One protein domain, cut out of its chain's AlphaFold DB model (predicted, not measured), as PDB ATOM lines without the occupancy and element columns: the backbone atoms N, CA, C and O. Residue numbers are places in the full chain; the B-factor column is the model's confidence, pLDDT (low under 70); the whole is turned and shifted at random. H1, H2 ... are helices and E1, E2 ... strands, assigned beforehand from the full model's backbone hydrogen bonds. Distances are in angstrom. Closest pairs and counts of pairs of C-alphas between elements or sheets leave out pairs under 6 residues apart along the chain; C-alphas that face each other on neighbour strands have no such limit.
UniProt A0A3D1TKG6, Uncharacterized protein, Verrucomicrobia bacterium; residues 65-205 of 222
ATOM      1  N   PRO A  65      48.749  76.903  14.659       96.50
ATOM      2  CA  PRO A  65      48.137  78.110  14.119       96.50
ATOM      3  C   PRO A  65      46.923  77.789  13.244       96.50
ATOM      4  O   PRO A  65      46.888  76.753  12.576       96.50
ATOM      5  N   LEU A  66      45.935  78.683  13.230       96.56
ATOM      6  CA  LEU A  66      44.784  78.550  12.341       96.56
ATOM      7  C   LEU A  66      45.160  79.024  10.932       96.56
ATOM      8  O   LEU A  66      45.447  80.200  10.733       96.56
ATOM      9  N   GLU A  67      45.120  78.127   9.945       96.75
ATOM     10  CA  GLU A  67      45.368  78.498   8.541       96.75
ATOM     11  C   GLU A  67      44.232  79.354   7.958       96.75
ATOM     12  O   GLU A  67      44.463  80.244   7.134       96.75
ATOM     13  N   HIS A  68      42.996  79.087   8.388       97.69
ATOM     14  CA  HIS A  68      41.826  79.856   7.990       97.69
ATOM     15  C   HIS A  68      41.854  81.268   8.595       97.69
ATOM     16  O   HIS A  68      42.148  81.448   9.774       97.69
ATOM     17  N   GLN A  69      41.495  82.261   7.784       98.12
ATOM     18  CA  GLN A  69      41.424  83.671   8.165       98.12
ATOM     19  C   GLN A  69      39.945  84.088   8.232       98.12
ATOM     20  O   GLN A  69      39.403  84.540   7.221       98.12
ATOM     21  N   PRO A  70      39.245  83.856   9.364       98.56
ATOM     22  CA  PRO A  70      37.805  84.109   9.488       98.56
ATOM     23  C   PRO A  70      37.422  85.578   9.287       98.56
ATOM     24  O   PRO A  70      36.311  85.871   8.837       98.56
ATOM     25  N   LEU A  71      38.313  86.518   9.608       98.62
ATOM     26  CA  LEU A  71      38.035  87.930   9.380       98.62
ATOM     27  C   LEU A  71      38.107  88.230   7.881       98.62
ATOM     28  O   LEU A  71      37.125  88.715   7.318       98.62
ATOM     29  N   GLU A  72      39.212  87.903   7.219       98.50
ATOM     30  CA  GLU A  72      39.330  88.081   5.772       98.50
ATOM     31  C   GLU A  72      38.233  87.338   4.993       98.50
ATOM     32  O   GLU A  72      37.645  87.904   4.069       98.50
ATOM     33  N   TYR A  73      37.893  86.110   5.398       98.69
ATOM     34  CA  TYR A  73      36.773  85.361   4.829       98.69
ATOM     35  C   TYR A  73      35.465  86.151   4.953       98.69
ATOM     36  O   TYR A  73      34.750  86.329   3.964       98.69
ATOM     37  N   PHE A  74      35.151  86.659   6.147       98.69
ATOM     38  CA  PHE A  74      33.924  87.416   6.362       98.69
ATOM     39  C   PHE A  74      33.889  88.696   5.521       98.69
ATOM     40  O   PHE A  74      32.866  88.993   4.902       98.69
ATOM     41  N   ASP A  75      34.986  89.452   5.482       98.44
ATOM     42  CA  ASP A  75      35.061  90.691   4.703       98.44
ATOM     43  C   ASP A  75      34.838  90.426   3.209       98.44
ATOM     44  O   ASP A  75      34.079  91.133   2.544       98.44
ATOM     45  N   PHE A  76      35.416  89.342   2.691       98.56
ATOM     46  CA  PHE A  76      35.303  88.990   1.283       98.56
ATOM     47  C   PHE A  76      33.919  88.437   0.902       98.56
ATOM     48  O   PHE A  76      33.343  88.853  -0.106       98.56
ATOM     49  N   TYR A  77      33.373  87.505   1.689       98.69
ATOM     50  CA  TYR A  77      32.163  86.759   1.322       98.69
ATOM     51  C   TYR A  77      30.872  87.291   1.962       98.69
ATOM     52  O   TYR A  77      29.801  87.192   1.360       98.69
ATOM     53  N   CYS A  78      30.945  87.887   3.154       98.31
ATOM     54  CA  CYS A  78      29.774  88.182   3.988       98.31
ATOM     55  C   CYS A  78      29.484  89.686   4.132       98.31
ATOM     56  O   CYS A  78      28.318  90.084   4.259       98.31
ATOM     57  N   ALA A  79      30.507  90.546   4.066       98.00
ATOM     58  CA  ALA A  79      30.361  91.976   4.351       98.00
ATOM     59  C   ALA A  79      29.407  92.715   3.402       98.00
ATOM     60  O   ALA A  79      28.824  93.735   3.768       98.00
ATOM     61  N   ARG A  80      29.164  92.186   2.197       97.50
ATOM     62  CA  ARG A  80      28.169  92.750   1.273       97.50
ATOM     63  C   ARG A  80      26.762  92.810   1.881       97.50
ATOM     64  O   ARG A  80      26.023  93.748   1.588       97.50
ATOM     65  N   CYS A  81      26.390  91.813   2.680       96.88
ATOM     66  CA  CYS A  81      25.071  91.723   3.312       96.88
ATOM     67  C   CYS A  81      25.096  92.204   4.766       96.88
ATOM     68  O   CYS A  81      24.116  92.780   5.233       96.88
ATOM     69  N   HIS A  82      26.211  91.988   5.464       97.06
ATOM     70  CA  HIS A  82      26.325  92.211   6.908       97.06
ATOM     71  C   HIS A  82      27.180  93.422   7.290       97.06
ATOM     72  O   HIS A  82      27.379  93.680   8.473       97.06
ATOM     73  N   GLY A  83      27.644  94.190   6.305       97.88
ATOM     74  CA  GLY A  83      28.551  95.312   6.510       97.88
ATOM     75  C   GLY A  83      29.971  94.849   6.843       97.88
ATOM     76  O   GLY A  83      30.185  93.668   7.137       97.88
ATOM     77  N   PRO A  84      30.956  95.759   6.803       97.06
ATOM     78  CA  PRO A  84      32.315  95.448   7.231       97.06
ATOM     79  C   PRO A  84      32.279  94.859   8.640       97.06
ATOM     80  O   PRO A  84      31.683  95.451   9.535       97.06
ATOM     81  N   TRP A  85      32.869  93.679   8.829       96.31
ATOM     82  CA  TRP A  85      33.025  93.059  10.153       96.31
ATOM     83  C   TRP A  85      31.719  92.871  10.950       96.31
ATOM     84  O   TRP A  85      31.766  92.759  12.173       96.31
ATOM     85  N   GLY A  86      30.565  92.829  10.275       96.81
ATOM     86  CA  GLY A  86      29.257  92.632  10.900       96.81
ATOM     87  C   GLY A  86      28.563  93.915  11.362       96.81
ATOM     88  O   GLY A  86      27.575  93.828  12.086       96.81
ATOM     89  N   ASP A  87      29.029  95.095  10.945       96.12
ATOM     90  CA  ASP A  87      28.475  96.393  11.368       96.12
ATOM     91  C   ASP A  87      26.990  96.613  10.995       96.12
ATOM     92  O   ASP A  87      26.362  97.548  11.495       96.12
ATOM     93  N   PHE A  88      26.400  95.791  10.117       97.25
ATOM     94  CA  PHE A  88      24.962  95.837   9.800       97.25
ATOM     95  C   PHE A  88      24.125  94.839  10.605       97.25
ATOM     96  O   PHE A  88      22.906  94.786  10.417       97.25
ATOM     97  N   TYR A  89      24.728  94.045  11.492       95.06
ATOM     98  CA  TYR A  89      23.942  93.277  12.447       95.06
ATOM     99  C   TYR A  89      23.193  94.238  13.373       95.06
ATOM    100  O   TYR A  89      23.781  95.106  14.011       95.06
ATOM    101  N   GLY A  90      21.868  94.103  13.410       90.81
ATOM    102  CA  GLY A  90      21.030  94.868  14.325       90.81
ATOM    103  C   GLY A  90      21.092  94.327  15.752       90.81
ATOM    104  O   GLY A  90      21.492  93.180  15.983       90.81
ATOM    105  N   ASP A  91      20.614  95.141  16.692       86.62
ATOM    106  CA  ASP A  91      20.464  94.765  18.096       86.62
ATOM    107  C   ASP A  91      19.614  93.486  18.206       86.62
ATOM    108  O   ASP A  91      18.416  93.483  17.916       86.62
ATOM    109  N   GLY A  92      20.237  92.372  18.592       83.81
ATOM    110  CA  GLY A  92      19.558  91.087  18.782       83.81
ATOM    111  C   GLY A  92      19.756  90.047  17.678       83.81
ATOM    112  O   GLY A  92      19.176  88.960  17.788       83.81
ATOM    113  N   PHE A  93      20.595  90.305  16.663       89.38
ATOM    114  CA  PHE A  93      21.136  89.211  15.841       89.38
ATOM    115  C   PHE A  93      21.667  88.109  16.768       89.38
ATOM    116  O   PHE A  93      22.261  88.434  17.784       89.38
ATOM    117  N   GLY A  94      21.386  86.834  16.485       89.31
ATOM    118  CA  GLY A  94      21.967  85.653  17.145       89.31
ATOM    119  C   GLY A  94      21.854  85.497  18.675       89.31
ATOM    120  O   GLY A  94      22.209  84.439  19.188       89.31
ATOM    121  N   GLY A  95      21.343  86.478  19.425       91.38
ATOM    122  CA  GLY A  95      21.388  86.487  20.894       91.38
ATOM    123  C   GLY A  95      20.535  85.410  21.574       91.38
ATOM    124  O   GLY A  95      20.731  85.117  22.748       91.38
ATOM    125  N   HIS A  96      19.602  84.803  20.841       93.50
ATOM    126  CA  HIS A  96      18.752  83.706  21.312       93.50
ATOM    127  C   HIS A  96      19.258  82.318  20.880       93.50
ATOM    128  O   HIS A  96      18.648  81.312  21.237       93.50
ATOM    129  N   LEU A  97      20.338  82.252  20.093       94.31
ATOM    130  CA  LEU A  97      20.847  81.004  19.530       94.31
ATOM    131  C   LEU A  97      21.821  80.314  20.488       94.31
ATOM    132  O   LEU A  97      22.759  80.932  21.005       94.31
ATOM    133  N   THR A  98      21.644  79.001  20.649       94.94
ATOM    134  CA  THR A  98      22.661  78.099  21.213       94.94
ATOM    135  C   THR A  98      23.881  78.025  20.293       94.94
ATOM    136  O   THR A  98      23.833  78.530  19.174       94.94
ATOM    137  N   ASP A  99      24.994  77.446  20.756       92.50
ATOM    138  CA  ASP A  99      26.192  77.291  19.909       92.50
ATOM    139  C   ASP A  99      25.886  76.454  18.670       92.50
ATOM    140  O   ASP A  99      26.143  76.919  17.566       92.50
ATOM    141  N   ASP A 100      25.210  75.317  18.843       95.62
ATOM    142  CA  ASP A 100      24.789  74.456  17.735       95.62
ATOM    143  C   ASP A 100      23.882  75.204  16.736       95.62
ATOM    144  O   ASP A 100      24.039  75.074  15.526       95.62
ATOM    145  N   GLY A 101      22.957  76.042  17.228       96.44
ATOM    146  CA  GLY A 101      22.069  76.826  16.363       96.44
ATOM    147  C   GLY A 101      22.783  77.976  15.645       96.44
ATOM    148  O   GLY A 101      22.433  78.316  14.516       96.44
ATOM    149  N   LEU A 102      23.793  78.582  16.279       96.31
ATOM    150  CA  LEU A 102      24.635  79.575  15.616       96.31
ATOM    151  C   LEU A 102      25.525  78.915  14.556       96.31
ATOM    152  O   LEU A 102      25.682  79.480  13.478       96.31
ATOM    153  N   GLU A 103      26.070  77.733  14.840       97.19
ATOM    154  CA  GLU A 103      26.851  76.942  13.887       97.19
ATOM    155  C   GLU A 103      26.042  76.578  12.643       97.19
ATOM    156  O   GLU A 103      26.500  76.850  11.534       97.19
ATOM    157  N   GLU A 104      24.820  76.068  12.816       97.81
ATOM    158  CA  GLU A 104      23.906  75.748  11.713       97.81
ATOM    159  C   GLU A 104      23.653  76.972  10.819       97.81
ATOM    160  O   GLU A 104      23.866  76.917   9.607       97.81
ATOM    161  N   ILE A 105      23.298  78.115  11.414       97.31
ATOM    162  CA  ILE A 105      23.028  79.348  10.662       97.31
ATOM    163  C   ILE A 105      24.281  79.865   9.943       97.31
ATOM    164  O   ILE A 105      24.194  80.299   8.794       97.31
ATOM    165  N   VAL A 106      25.456  79.826  10.580       97.69
ATOM    166  CA  VAL A 106      26.712  80.253   9.939       97.69
ATOM    167  C   VAL A 106      27.068  79.332   8.772       97.69
ATOM    168  O   VAL A 106      27.441  79.833   7.710       97.69
ATOM    169  N   ALA A 107      26.896  78.019   8.923       98.38
ATOM    170  CA  ALA A 107      27.118  77.057   7.847       98.38
ATOM    171  C   ALA A 107      26.165  77.293   6.661       98.38
ATOM    172  O   ALA A 107      26.608  77.322   5.511       98.38
ATOM    173  N   GLU A 108      24.876  77.533   6.922       98.06
ATOM    174  CA  GLU A 108      23.889  77.859   5.886       98.06
ATOM    175  C   GLU A 108      24.206  79.178   5.167       98.06
ATOM    176  O   GLU A 108      24.108  79.253   3.938       98.06
ATOM    177  N   MET A 109      24.625  80.214   5.903       97.94
ATOM    178  CA  MET A 109      25.034  81.495   5.314       97.94
ATOM    179  C   MET A 109      26.265  81.334   4.414       97.94
ATOM    180  O   MET A 109      26.274  81.862   3.298       97.94
ATOM    181  N   ALA A 110      27.266  80.582   4.882       98.38
ATOM    182  CA  ALA A 110      28.493  80.282   4.153       98.38
ATOM    183  C   ALA A 110      28.211  79.500   2.858       98.38
ATOM    184  O   ALA A 110      28.670  79.875   1.780       98.38
ATOM    185  N   ALA A 111      27.414  78.432   2.939       98.38
ATOM    186  CA  ALA A 111      27.110  77.577   1.794       98.38
ATOM    187  C   ALA A 111      26.118  78.211   0.804       98.38
ATOM    188  O   ALA A 111      26.222  77.986  -0.403       98.38
ATOM    189  N   GLY A 112      25.148  78.984   1.299       97.62
ATOM    190  CA  GLY A 112      24.074  79.572   0.505       97.62
ATOM    191  C   GLY A 112      24.444  80.949  -0.060       97.62
ATOM    192  O   GLY A 112      25.085  81.014  -1.109       97.62
ATOM    193  N   PRO A 113      24.028  82.064   0.574       96.88
ATOM    194  CA  PRO A 113      24.263  83.414   0.055       96.88
ATOM    195  C   PRO A 113      25.732  83.765  -0.221       96.88
ATOM    196  O   PRO A 113      25.997  84.464  -1.199       96.88
ATOM    197  N   ALA A 114      26.667  83.302   0.616       97.75
ATOM    198  CA  ALA A 114      28.098  83.540   0.417       97.75
ATOM    199  C   ALA A 114      28.704  82.656  -0.689       97.75
ATOM    200  O   ALA A 114      29.696  83.045  -1.305       97.75
ATOM    201  N   GLY A 115      28.109  81.487  -0.965       98.00
ATOM    202  CA  GLY A 115      28.597  80.538  -1.970       98.00
ATOM    203  C   GLY A 115      30.008  80.006  -1.694       98.00
ATOM    204  O   GLY A 115      30.706  79.615  -2.630       98.00
ATOM    205  N   ALA A 116      30.437  80.020  -0.434       98.44
ATOM    206  CA  ALA A 116      31.775  79.664   0.021       98.44
ATOM    207  C   ALA A 116      31.670  78.807   1.294       98.44
ATOM    208  O   ALA A 116      31.890  79.317   2.390       98.44
ATOM    209  N   PRO A 117      31.271  77.528   1.186       98.19
ATOM    210  CA  PRO A 117      31.056  76.673   2.351       98.19
ATOM    211  C   PRO A 117      32.317  76.559   3.218       98.19
ATOM    212  O   PRO A 117      33.438  76.562   2.709       98.19
ATOM    213  N   LEU A 118      32.110  76.451   4.529       98.12
ATOM    214  CA  LEU A 118      33.153  76.264   5.534       98.12
ATOM    215  C   LEU A 118      33.048  74.860   6.131       98.12
ATOM    216  O   LEU A 118      31.947  74.339   6.300       98.12
ATOM    217  N   GLU A 119      34.189  74.282   6.494       95.94
ATOM    218  CA  GLU A 119      34.276  72.959   7.111       95.94
ATOM    219  C   GLU A 119      35.075  73.029   8.419       95.94
ATOM    220  O   GLU A 119      35.935  73.897   8.588       95.94
ATOM    221  N   GLU A 120      34.776  72.106   9.336       95.44
ATOM    222  CA  GLU A 120      35.554  71.823  10.549       95.44
ATOM    223  C   GLU A 120      36.031  73.087  11.302       95.44
ATOM    224  O   GLU A 120      35.226  73.904  11.759       95.44
ATOM    225  N   ASP A 121      37.349  73.252  11.436       95.75
ATOM    226  CA  ASP A 121      37.986  74.323  12.195       95.75
ATOM    227  C   ASP A 121      37.715  75.712  11.600       95.75
ATOM    228  O   ASP A 121      37.639  76.690  12.345       95.75
ATOM    229  N   ALA A 122      37.517  75.809  10.281       97.69
ATOM    230  CA  ALA A 122      37.173  77.066   9.626       97.69
ATOM    231  C   ALA A 122      35.749  77.506   9.997       97.69
ATOM    232  O   ALA A 122      35.535  78.665  10.358       97.69
ATOM    233  N   LEU A 123      34.790  76.571   9.996       97.88
ATOM    234  CA  LEU A 123      33.430  76.845  10.462       97.88
ATOM    235  C   LEU A 123      33.433  77.227  11.948       97.88
ATOM    236  O   LEU A 123      32.848  78.242  12.317       97.88
ATOM    237  N   ALA A 124      34.153  76.482  12.791       97.06
ATOM    238  CA  ALA A 124      34.246  76.772  14.220       97.06
ATOM    239  C   ALA A 124      34.835  78.168  14.505       97.06
ATOM    240  O   ALA A 124      34.314  78.904  15.348       97.06
ATOM    241  N   ALA A 125      35.887  78.563  13.783       98.00
ATOM    242  CA  ALA A 125      36.475  79.895  13.897       98.00
ATOM    243  C   ALA A 125      35.505  80.991  13.432       98.00
ATOM    244  O   ALA A 125      35.384  82.033  14.081       98.00
ATOM    245  N   GLN A 126      34.760  80.744  12.352       98.44
ATOM    246  CA  GLN A 126      33.757  81.683  11.865       98.44
ATOM    247  C   GLN A 126      32.591  81.845  12.849       98.44
ATOM    248  O   GLN A 126      32.116  82.961  13.069       98.44
ATOM    249  N   VAL A 127      32.138  80.760  13.479       97.75
ATOM    250  CA  VAL A 127      31.124  80.793  14.545       97.75
ATOM    251  C   VAL A 127      31.627  81.595  15.741       97.75
ATOM    252  O   VAL A 127      30.914  82.461  16.249       97.75
ATOM    253  N   ALA A 128      32.876  81.376  16.150       97.62
ATOM    254  CA  ALA A 128      33.500  82.123  17.234       97.62
ATOM    255  C   ALA A 128      33.612  83.628  16.924       97.62
ATOM    256  O   ALA A 128      33.367  84.461  17.800       97.62
ATOM    257  N   PHE A 129      33.886  83.998  15.669       98.25
ATOM    258  CA  PHE A 129      33.836  85.397  15.245       98.25
ATOM    259  C   PHE A 129      32.431  85.982  15.424       98.25
ATOM    260  O   PHE A 129      32.284  87.019  16.070       98.25
ATOM    261  N   HIS A 130      31.380  85.293  14.973       97.69
ATOM    262  CA  HIS A 130      30.010  85.758  15.204       97.69
ATOM    263  C   HIS A 130      29.697  85.868  16.703       97.69
ATOM    264  O   HIS A 130      29.097  86.855  17.120       97.69
ATOM    265  N   ARG A 131      30.167  84.934  17.541       96.50
ATOM    266  CA  ARG A 131      30.036  85.033  19.005       96.50
ATOM    267  C   ARG A 131      30.670  86.297  19.577       96.50
ATOM    268  O   ARG A 131      30.026  86.951  20.392       96.50
ATOM    269  N   SER A 132      31.861  86.684  19.126       96.62
ATOM    270  CA  SER A 132      32.480  87.938  19.584       96.62
ATOM    271  C   SER A 132      31.673  89.182  19.194       96.62
ATOM    272  O   SER A 132      31.608  90.140  19.964       96.62
ATOM    273  N   LEU A 133      30.994  89.158  18.038       96.19
ATOM    274  CA  LEU A 133      30.123  90.257  17.617       96.19
ATOM    275  C   LEU A 133      28.918  90.377  18.550       96.19
ATOM    276  O   LEU A 133      28.582  91.479  18.973       96.19
ATOM    277  N   LEU A 134      28.322  89.240  18.923       94.62
ATOM    278  CA  LEU A 134      27.215  89.180  19.882       94.62
ATOM    279  C   LEU A 134      27.619  89.650  21.282       94.62
ATOM    280  O   LEU A 134      26.830  90.310  21.954       94.62
ATOM    281  N   ALA A 135      28.831  89.303  21.716       94.12
ATOM    282  CA  ALA A 135      29.366  89.690  23.016       94.12
ATOM    283  C   ALA A 135      29.831  91.158  23.066       94.12
ATOM    284  O   ALA A 135      30.013  91.707  24.149       94.12
ATOM    285  N   GLY A 136      30.018  91.812  21.913       94.12
ATOM    286  CA  GLY A 136      30.631  93.141  21.861       94.12
ATOM    287  C   GLY A 136      32.114  93.119  22.252       94.12
ATOM    288  O   GLY A 136      32.644  94.109  22.757       94.12
ATOM    289  N   GLU A 137      32.781  91.992  22.021       96.75
ATOM    290  CA  GLU A 137      34.159  91.740  22.432       96.75
ATOM    291  C   GLU A 137      35.117  91.741  21.220       96.75
ATOM    292  O   GLU A 137      34.697  91.536  20.073       96.75
ATOM    293  N   PRO A 138      36.416  92.030  21.421       97.75
ATOM    294  CA  PRO A 138      37.433  91.830  20.393       97.75
ATOM    295  C   PRO A 138      37.530  90.358  19.971       97.75
ATOM    296  O   PRO A 138      37.641  89.468  20.804       97.75
ATOM    297  N   PHE A 139      37.600  90.084  18.672       98.50
ATOM    298  CA  PHE A 139      37.981  88.754  18.193       98.50
ATOM    299  C   PHE A 139      39.483  88.691  17.943       98.50
ATOM    300  O   PHE A 139      40.030  89.639  17.378       98.50
ATOM    301  N   LEU A 140      40.126  87.585  18.316       98.50
ATOM    302  CA  LEU A 140      41.563  87.371  18.156       98.50
ATOM    303  C   LEU A 140      41.865  85.965  17.626       98.50
ATOM    304  O   LEU A 140      41.331  84.981  18.143       98.50
ATOM    305  N   VAL A 141      42.748  85.889  16.630       98.50
ATOM    306  CA  VAL A 141      43.225  84.658  15.982       98.50
ATOM    307  C   VAL A 141      44.746  84.641  15.987       98.50
ATOM    308  O   VAL A 141      45.375  85.620  15.593       98.50
ATOM    309  N   PHE A 142      45.327  83.508  16.368       98.19
ATOM    310  CA  PHE A 142      46.714  83.136  16.123       98.19
ATOM    311  C   PHE A 142      46.808  82.358  14.803       98.19
ATOM    312  O   PHE A 142      46.396  81.201  14.716       98.19
ATOM    313  N   GLY A 143      47.330  83.022  13.769       97.75
ATOM    314  CA  GLY A 143      47.352  82.513  12.393       97.75
ATOM    315  C   GLY A 143      48.712  82.000  11.920       97.75
ATOM    316  O   GLY A 143      48.787  81.286  10.926       97.75
ATOM    317  N   GLY A 144      49.808  82.320  12.614       97.00
ATOM    318  CA  GLY A 144      51.109  81.780  12.230       97.00
ATOM    319  C   GLY A 144      52.263  82.195  13.122       97.00
ATOM    320  O   GLY A 144      52.256  83.274  13.717       97.00
ATOM    321  N   LEU A 145      53.283  81.341  13.155       96.31
ATOM    322  CA  LEU A 145      54.577  81.601  13.768       96.31
ATOM    323  C   LEU A 145      55.678  81.209  12.778       96.31
ATOM    324  O   LEU A 145      55.759  80.056  12.362       96.31
ATOM    325  N   SER A 146      56.517  82.165  12.389       95.94
ATOM    326  CA  SER A 146      57.618  81.934  11.451       95.94
ATOM    327  C   SER A 146      58.792  82.847  11.781       95.94
ATOM    328  O   SER A 146      58.595  84.044  11.963       95.94
ATOM    329  N   GLU A 147      59.999  82.283  11.887       94.62
ATOM    330  CA  GLU A 147      61.244  83.034  12.136       94.62
ATOM    331  C   GLU A 147      61.164  83.983  13.353       94.62
ATOM    332  O   GLU A 147      61.632  85.118  13.313       94.62
ATOM    333  N   GLY A 148      60.528  83.534  14.442       94.00
ATOM    334  CA  GLY A 148      60.329  84.351  15.647       94.00
ATOM    335  C   GLY A 148      59.262  85.443  15.503       94.00
ATOM    336  O   GLY A 148      59.088  86.248  16.412       94.00
ATOM    337  N   VAL A 149      58.520  85.477  14.395       97.25
ATOM    338  CA  VAL A 149      57.411  86.407  14.170       97.25
ATOM    339  C   VAL A 149      56.086  85.680  14.341       97.25
ATOM    340  O   VAL A 149      55.747  84.781  13.571       97.25
ATOM    341  N   MET A 150      55.315  86.107  15.337       97.62
ATOM    342  CA  MET A 150      53.936  85.687  15.545       97.62
ATOM    343  C   MET A 150      52.989  86.593  14.749       97.62
ATOM    344  O   MET A 150      53.230  87.795  14.615       97.62
ATOM    345  N   SER A 151      51.913  86.033  14.205       98.62
ATOM    346  CA  SER A 151      50.941  86.770  13.396       98.62
ATOM    347  C   SER A 151      49.540  86.176  13.475       98.62
ATOM    348  O   SER A 151      49.358  85.026  13.884       98.62
ATOM    349  N   GLY A 152      48.552  86.956  13.048       98.62
ATOM    350  CA  GLY A 152      47.175  86.501  12.923       98.62
ATOM    351  C   GLY A 152      46.202  87.629  12.608       98.62
ATOM    352  O   GLY A 152      46.588  88.667  12.056       98.62
ATOM    353  N   GLU A 153      44.941  87.418  12.977       98.81
ATOM    354  CA  GLU A 153      43.855  88.376  12.773       98.81
ATOM    355  C   GLU A 153      43.308  88.911  14.097       98.81
ATOM    356  O   GLU A 153      43.327  88.232  15.126       98.81
ATOM    357  N   VAL A 154      42.819  90.146  14.072       98.75
ATOM    358  CA  VAL A 154      42.116  90.799  15.175       98.75
ATOM    359  C   VAL A 154      41.027  91.715  14.621       98.75
ATOM    360  O   VAL A 154      41.172  92.273  13.531       98.75
ATOM    361  N   ARG A 155      39.931  91.906  15.365       98.00
ATOM    362  CA  ARG A 155      38.885  92.870  14.987       98.00
ATOM    363  C   ARG A 155      39.486  94.272  14.744       98.00
ATOM    364  O   ARG A 155      40.277  94.742  15.560       98.00
ATOM    365  N   PRO A 156      39.113  94.981  13.662       98.00
ATOM    366  CA  PRO A 156      39.653  96.312  13.396       98.00
ATOM    367  C   PRO A 156      39.438  97.313  14.531       98.00
ATOM    368  O   PRO A 156      38.381  97.364  15.170       98.00
ATOM    369  N   GLY A 157      40.462  98.141  14.745       97.44
ATOM    370  CA  GLY A 157      40.512  99.110  15.841       97.44
ATOM    371  C   GLY A 157      40.973  98.522  17.176       97.44
ATOM    372  O   GLY A 157      41.063  99.266  18.149       97.44
ATOM    373  N   SER A 158      41.273  97.222  17.233       98.56
ATOM    374  CA  SER A 158      41.871  96.601  18.409       98.56
ATOM    375  C   SER A 158      43.371  96.872  18.532       98.56
ATOM    376  O   SER A 158      44.081  97.001  17.535       98.56
ATOM    377  N   THR A 159      43.865  96.868  19.767       98.69
ATOM    378  CA  THR A 159      45.281  96.641  20.075       98.69
ATOM    379  C   THR A 159      45.497  95.162  20.387       98.69
ATOM    380  O   THR A 159      44.577  94.484  20.843       98.69
ATOM    381  N   VAL A 160      46.703  94.650  20.128       98.75
ATOM    382  CA  VAL A 160      47.094  93.275  20.472       98.75
ATOM    383  C   VAL A 160      48.405  93.314  21.242       98.75
ATOM    384  O   VAL A 160      49.331  94.031  20.863       98.75
ATOM    385  N   ARG A 161      48.494  92.533  22.316       98.44
ATOM    386  CA  ARG A 161      49.717  92.353  23.102       98.44
ATOM    387  C   ARG A 161      49.913  90.890  23.476       98.44
ATOM    388  O   ARG A 161      48.949  90.181  23.756       98.44
ATOM    389  N   LEU A 162      51.163  90.451  23.490       97.50
ATOM    390  CA  LEU A 162      51.586  89.198  24.096       97.50
ATOM    391  C   LEU A 162      52.015  89.506  25.531       97.50
ATOM    392  O   LEU A 162      52.974  90.247  25.718       97.50
ATOM    393  N   ALA A 163      51.310  88.976  26.524       95.75
ATOM    394  CA  ALA A 163      51.544  89.255  27.939       95.75
ATOM    395  C   ALA A 163      51.983  87.996  28.699       95.75
ATOM    396  O   ALA A 163      51.483  86.899  28.449       95.75
ATOM    397  N   TRP A 164      52.892  88.164  29.655       93.06
ATOM    398  CA  TRP A 164      53.334  87.143  30.607       93.06
ATOM    399  C   TRP A 164      53.549  87.781  31.990       93.06
ATOM    400  O   TRP A 164      53.344  88.978  32.176       93.06
ATOM    401  N   SER A 165      53.935  86.989  32.994       88.69
ATOM    402  CA  SER A 165      54.031  87.447  34.393       88.69
ATOM    403  C   SER A 165      54.995  88.616  34.619       88.69
ATOM    404  O   SER A 165      54.820  89.379  35.564       88.69
ATOM    405  N   GLU A 166      56.014  88.744  33.775       89.00
ATOM    406  CA  GLU A 166      57.131  89.677  33.956       89.00
ATOM    407  C   GLU A 166      57.149  90.799  32.911       89.00
ATOM    408  O   GLU A 166      58.010  91.677  32.971       89.00
ATOM    409  N   GLY A 167      56.224  90.796  31.946       93.25
ATOM    410  CA  GLY A 167      56.229  91.788  30.880       93.25
ATOM    411  C   GLY A 167      55.212  91.540  29.778       93.25
ATOM    412  O   GLY A 167      54.386  90.628  29.833       93.25
ATOM    413  N   GLU A 168      55.287  92.392  28.766       96.81
ATOM    414  CA  GLU A 168      54.472  92.297  27.566       96.81
ATOM    415  C   GLU A 168      55.216  92.838  26.341       96.81
ATOM    416  O   GLU A 168      56.102  93.688  26.456       96.81
ATOM    417  N   VAL A 169      54.829  92.362  25.159       96.94
ATOM    418  CA  VAL A 169      55.190  92.960  23.868       96.94
ATOM    419  C   VAL A 169      53.907  93.361  23.152       96.94
ATOM    420  O   VAL A 169      52.979  92.563  23.030       96.94
ATOM    421  N   VAL A 170      53.853  94.595  22.656       98.25
ATOM    422  CA  VAL A 170      52.731  95.093  21.849       98.25
ATOM    423  C   VAL A 170      52.962  94.731  20.383       98.25
ATOM    424  O   VAL A 170      54.058  94.920  19.857       98.25
ATOM    425  N   ALA A 171      51.935  94.198  19.727       98.56
ATOM    426  CA  ALA A 171      51.970  93.852  18.313       98.56
ATOM    427  C   ALA A 171      51.749  95.091  17.429       98.56
ATOM    428  O   ALA A 171      51.033  96.024  17.793       98.56
ATOM    429  N   GLU A 172      52.308  95.067  16.224       98.69
ATOM    430  CA  GLU A 172      51.925  95.985  15.156       98.69
ATOM    431  C   GLU A 172      50.593  95.520  14.557       98.69
ATOM    432  O   GLU A 172      50.483  94.374  14.119       98.69
ATOM    433  N   VAL A 173      49.590  96.401  14.512       98.62
ATOM    434  CA  VAL A 173      48.267  96.114  13.938       98.62
ATOM    435  C   VAL A 173      48.036  96.999  12.713       98.62
ATOM    436  O   VAL A 173      48.081  98.223  12.807       98.62
ATOM    437  N   THR A 174      47.757  96.383  11.561       98.38
ATOM    438  CA  THR A 174      47.398  97.063  10.307       98.38
ATOM    439  C   THR A 174      46.078  96.503   9.780       98.38
ATOM    440  O   THR A 174      46.011  95.376   9.287       98.38
ATOM    441  N   GLY A 175      45.008  97.296   9.870       97.62
ATOM    442  CA  GLY A 175      43.660  96.843   9.516       97.62
ATOM    443  C   GLY A 175      43.157  95.790  10.505       97.62
ATOM    444  O   GLY A 175      42.989  96.095  11.682       97.62
ATOM    445  N   HIS A 176      42.924  94.569  10.021       98.25
ATOM    446  CA  HIS A 176      42.571  93.401  10.840       98.25
ATOM    447  C   HIS A 176      43.756  92.453  11.073       98.25
ATOM    448  O   HIS A 176      43.593  91.416  11.704       98.25
ATOM    449  N   ARG A 177      44.946  92.756  10.543       98.69
ATOM    450  CA  ARG A 177      46.122  91.886  10.662       98.69
ATOM    451  C   ARG A 177      47.053  92.400  11.738       98.69
ATOM    452  O   ARG A 177      47.260  93.609  11.847       98.69
ATOM    453  N   TRP A 178      47.662  91.488  12.484       98.69
ATOM    454  CA  TRP A 178      48.671  91.832  13.476       98.69
ATOM    455  C   TRP A 178      49.939  90.996  13.321       98.69
ATOM    456  O   TRP A 178      49.909  89.867  12.819       98.69
ATOM    457  N   ARG A 179      51.070  91.574  13.735       98.69
ATOM    458  CA  ARG A 179      52.386  90.928  13.759       98.69
ATOM    459  C   ARG A 179      53.157  91.327  15.008       98.69
ATOM    460  O   ARG A 179      53.079  92.468  15.454       98.69
ATOM    461  N   LEU A 180      53.931  90.399  15.550       98.19
ATOM    462  CA  LEU A 180      54.726  90.607  16.754       98.19
ATOM    463  C   LEU A 180      56.038  89.832  16.655       98.19
ATOM    464  O   LEU A 180      56.032  88.647  16.334       98.19
ATOM    465  N   ASN A 181      57.157  90.496  16.945       97.44
ATOM    466  CA  ASN A 181      58.444  89.823  17.108       97.44
ATOM    467  C   ASN A 181      58.504  89.239  18.519       97.44
ATOM    468  O   ASN A 181      58.342  89.973  19.497       97.44
ATOM    469  N   LEU A 182      58.712  87.931  18.619       94.62
ATOM    470  CA  LEU A 182      58.901  87.268  19.896       94.62
ATOM    471  C   LEU A 182      60.263  87.648  20.488       94.62
ATOM    472  O   LEU A 182      61.242  87.770  19.745       94.62
ATOM    473  N   PRO A 183      60.347  87.830  21.816       91.69
ATOM    474  CA  PRO A 183      61.640  87.907  22.478       91.69
ATOM    475  C   PRO A 183      62.383  86.570  22.335       91.69
ATOM    476  O   PRO A 183      61.762  85.520  22.175       91.69
ATOM    477  N   GLU A 184      63.715  86.601  22.433       87.19
ATOM    478  CA  GLU A 184      64.559  85.394  22.333       87.19
ATOM    479  C   GLU A 184      64.204  84.331  23.384       87.19
ATOM    480  O   GLU A 184      64.408  83.141  23.155       87.19
ATOM    481  N   SER A 185      63.661  84.752  24.530       84.88
ATOM    482  CA  SER A 185      63.177  83.867  25.584       84.88
ATOM    483  C   SER A 185      61.876  84.383  26.201       84.88
ATOM    484  O   SER A 185      61.688  85.584  26.406       84.88
ATOM    485  N   LEU A 186      60.969  83.451  26.510       85.56
ATOM    486  CA  LEU A 186      59.732  83.700  27.249       85.56
ATOM    487  C   LEU A 186      59.800  82.961  28.600       85.56
ATOM    488  O   LEU A 186      59.940  81.736  28.610       85.56
ATOM    489  N   PRO A 187      59.719  83.672  29.739       73.75
ATOM    490  CA  PRO A 187      59.910  83.072  31.064       73.75
ATOM    491  C   PRO A 187      58.668  82.336  31.602       73.75
ATOM    492  O   PRO A 187      58.761  81.626  32.598       73.75
ATOM    493  N   ALA A 188      57.498  82.504  30.974       81.31
ATOM    494  CA  ALA A 188      56.237  81.888  31.391       81.31
ATOM    495  C   ALA A 188      55.307  81.646  30.190       81.31
ATOM    496  O   ALA A 188      55.587  82.108  29.085       81.31
ATOM    497  N   VAL A 189      54.183  80.954  30.425       84.56
ATOM    498  CA  VAL A 189      53.136  80.725  29.414       84.56
ATOM    499  C   VAL A 189      52.541  82.071  28.985       84.56
ATOM    500  O   VAL A 189      51.885  82.729  29.803       84.56
ATOM    501  N   PRO A 190      52.754  82.502  27.732       91.25
ATOM    502  CA  PRO A 190      52.260  83.786  27.281       91.25
ATOM    503  C   PRO A 190      50.763  83.712  26.953       91.25
ATOM    504  O   PRO A 190      50.235  82.675  26.550       91.25
ATOM    505  N   ARG A 191      50.082  84.850  27.075       95.00
ATOM    506  CA  ARG A 191      48.701  85.045  26.620       95.00
ATOM    507  C   ARG A 191      48.673  86.119  25.559       95.00
ATOM    508  O   ARG A 191      49.296  87.167  25.727       95.00
ATOM    509  N   LEU A 192      47.919  85.887  24.496       97.56
ATOM    510  CA  LEU A 192      47.558  86.970  23.595       97.56
ATOM    511  C   LEU A 192      46.348  87.697  24.168       97.56
ATOM    512  O   LEU A 192      45.379  87.077  24.595       97.56
ATOM    513  N   VAL A 193      46.412  89.018  24.175       98.38
ATOM    514  CA  VAL A 193      45.346  89.878  24.671       98.38
ATOM    515  C   VAL A 193      44.995  90.876  23.585       98.38
ATOM    516  O   VAL A 193      45.879  91.568  23.081       98.38
ATOM    517  N   ALA A 194      43.710  90.967  23.257       98.56
ATOM    518  CA  ALA A 194      43.167  92.012  22.405       98.56
ATOM    519  C   ALA A 194      42.282  92.954  23.221       98.56
ATOM    520  O   ALA A 194      41.493  92.497  24.047       98.56
ATOM    521  N   GLU A 195      42.384  94.256  22.968       98.38
ATOM    522  CA  GLU A 195      41.539  95.281  23.591       98.38
ATOM    523  C   GLU A 195      40.896  96.159  22.516       98.38
ATOM    524  O   GLU A 195      41.534  96.500  21.520       98.38
ATOM    525  N   ARG A 196      39.621  96.517  22.693       97.75
ATOM    526  CA  ARG A 196      38.876  97.428  21.814       97.75
ATOM    527  C   ARG A 196      37.796  98.134  22.615       97.75
ATOM    528  O   ARG A 196      36.957  97.470  23.212       97.75
ATOM    529  N   GLU A 197      37.782  99.466  22.584       96.25
ATOM    530  CA  GLU A 197      36.711 100.279  23.194       96.25
ATOM    531  C   GLU A 197      36.447  99.951  24.684       96.25
ATOM    532  O   GLU A 197      35.325 100.069  25.165       96.25
ATOM    533  N   GLY A 198      37.484  99.553  25.429       95.19
ATOM    534  CA  GLY A 198      37.382  99.174  26.844       95.19
ATOM    535  C   GLY A 198      36.951  97.724  27.102       95.19
ATOM    536  O   GLY A 198      36.973  97.299  28.255       95.19
ATOM    537  N   SER A 199      36.609  96.960  26.061       96.94
ATOM    538  CA  SER A 199      36.422  95.506  26.128       96.94
ATOM    539  C   SER A 199      37.739  94.783  25.851       96.94
ATOM    540  O   SER A 199      38.542  95.233  25.030       96.94
ATOM    541  N   GLN A 200      37.941  93.632  26.491       97.56
ATOM    542  CA  GLN A 200      39.162  92.835  26.378       97.56
ATOM    543  C   GLN A 200      38.827  91.359  26.159       97.56
ATOM    544  O   GLN A 200      37.908  90.832  26.779       97.56
ATOM    545  N   THR A 201      39.637  90.686  25.346       97.94
ATOM    546  CA  THR A 201      39.592  89.235  25.152       97.94
ATOM    547  C   THR A 201      40.990  88.650  25.296       97.94
ATOM    548  O   THR A 201      41.968  89.220  24.806       97.94
ATOM    549  N   GLU A 202      41.087  87.499  25.959       97.19
ATOM    550  CA  GLU A 202      42.333  86.745  26.105       97.19
ATOM    551  C   GLU A 202      42.288  85.446  25.298       97.19
ATOM    552  O   GLU A 202      41.266  84.759  25.238       97.19
ATOM    553  N   LEU A 203      43.426  85.095  24.710       96.19
ATOM    554  CA  LEU A 203      43.650  83.863  23.977       96.19
ATOM    555  C   LEU A 203      44.797  83.087  24.633       96.19
ATOM    556  O   LEU A 203      45.952  83.520  24.635       96.19
ATOM    557  N   ASP A 204      44.450  81.931  25.197       94.00
ATOM    558  CA  ASP A 204      45.401  80.962  25.737       94.00
ATOM    559  C   ASP A 204      45.975  80.119  24.592       94.00
ATOM    560  O   ASP A 204      45.329  79.200  24.074       94.00
ATOM    561  N   LEU A 205      47.205  80.457  24.208       93.25
ATOM    562  CA  LEU A 205      47.909  79.864  23.078       93.25
ATOM    563  C   LEU A 205      48.277  78.387  23.271       93.25
ATOM    564  O   LEU A 205      48.697  77.755  22.309       93.25
TER     565      LEU A 205
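What this domain is: This is residues 65 to 205 of the 222 residues of an uncharacterized protein of Verrucomicrobia bacterium (UniProt A0A3D1TKG6). Two four-stranded sheets lie face to face as a sandwich, their strands crossed, and make one lobe; at the other end of the long axis a lobe of helices H1 to H4 is joined to it, with H1 and H4 grazing the sheet of E1, E2, E6 and E5. The printed part has 141 residues, with four named helices followed along the chain by eight named strands, a mixed class. The sheets have the orders E1 - E2 - E6 - E5 and E4 - E3 - E7 - E8, both antiparallel. The whole is compact, with a radius of gyration of the C-alphas of 15.6 A, yet elongated, spanning 46 by 30 by 26 A.

Where its parts are: One sheet holds E1, residues 140 to 146, 18.2 A long from C-alpha 140 at (41.563, 87.371, 18.156); E2, 149 to 154, 15.9 A; E6, 177 to 181; and E5, 172 to 174. The other holds E4, 167 to 170; E3, 159 to 164, 16.3 A; E7, 191 to 196, 16.5 A; and E8, 199 to 204, 17.1 A, ending at C-alpha 204 at (45.401, 80.962, 25.737). The helices are H1, residues 70 to 77, from C-alpha 70 at (37.805, 84.109, 9.488); H2, 79 to 82; H3, 99 to 111, 18.1 A; and H4, 120 to 135, 22.6 A.

How they stand to each other: The sheets form a sandwich, two sheets face to face, with strands at 41 degrees and facing parts 10.1 A centre to centre. E1 and E2 are a hairpin, with N 141 and O 153 at 2.8 A; E2 pairs with E6 through N 150 and O 180, 2.8 A, and the hairpin E5 and E6 has N 172 and O 179 at 2.8 A. In the other sheet, the hairpin E3 and E4 has N 162 and O 169 at 2.8 A, E3 and E7 have N 161 and O 193 at 2.9 A, and the hairpin E7 and E8 has N 194 and O 201 at 2.9 A. E4 runs on into E5 at 26 degrees. H1 only grazes the first sheet with residues 70 to 72, and H4 with 125 to 132. H4 touches H1 about perpendicular at 89 degrees, closest at the C-alphas of Pro 70 and Gln 126, 5.3 A. H3 touches H4 at a steep tilt of 67 degrees, opposite ways, closest at the C-alphas of Glu 103 and Val 127, 5.8 A. H1 and H2 meet only through their link. Every O i to N i+4 pair is within hydrogen-bond range in H1, H3 and H4; H2 is too short for one.

The domain as a whole: The C-alphas farthest apart, of Gly 112 and Glu 166, are 48.1 A apart. The printed part has no cut. The link H2 to H3, 16 residues, is long. The mean pLDDT of the printed part is 96.0, and no printed residue is under 70.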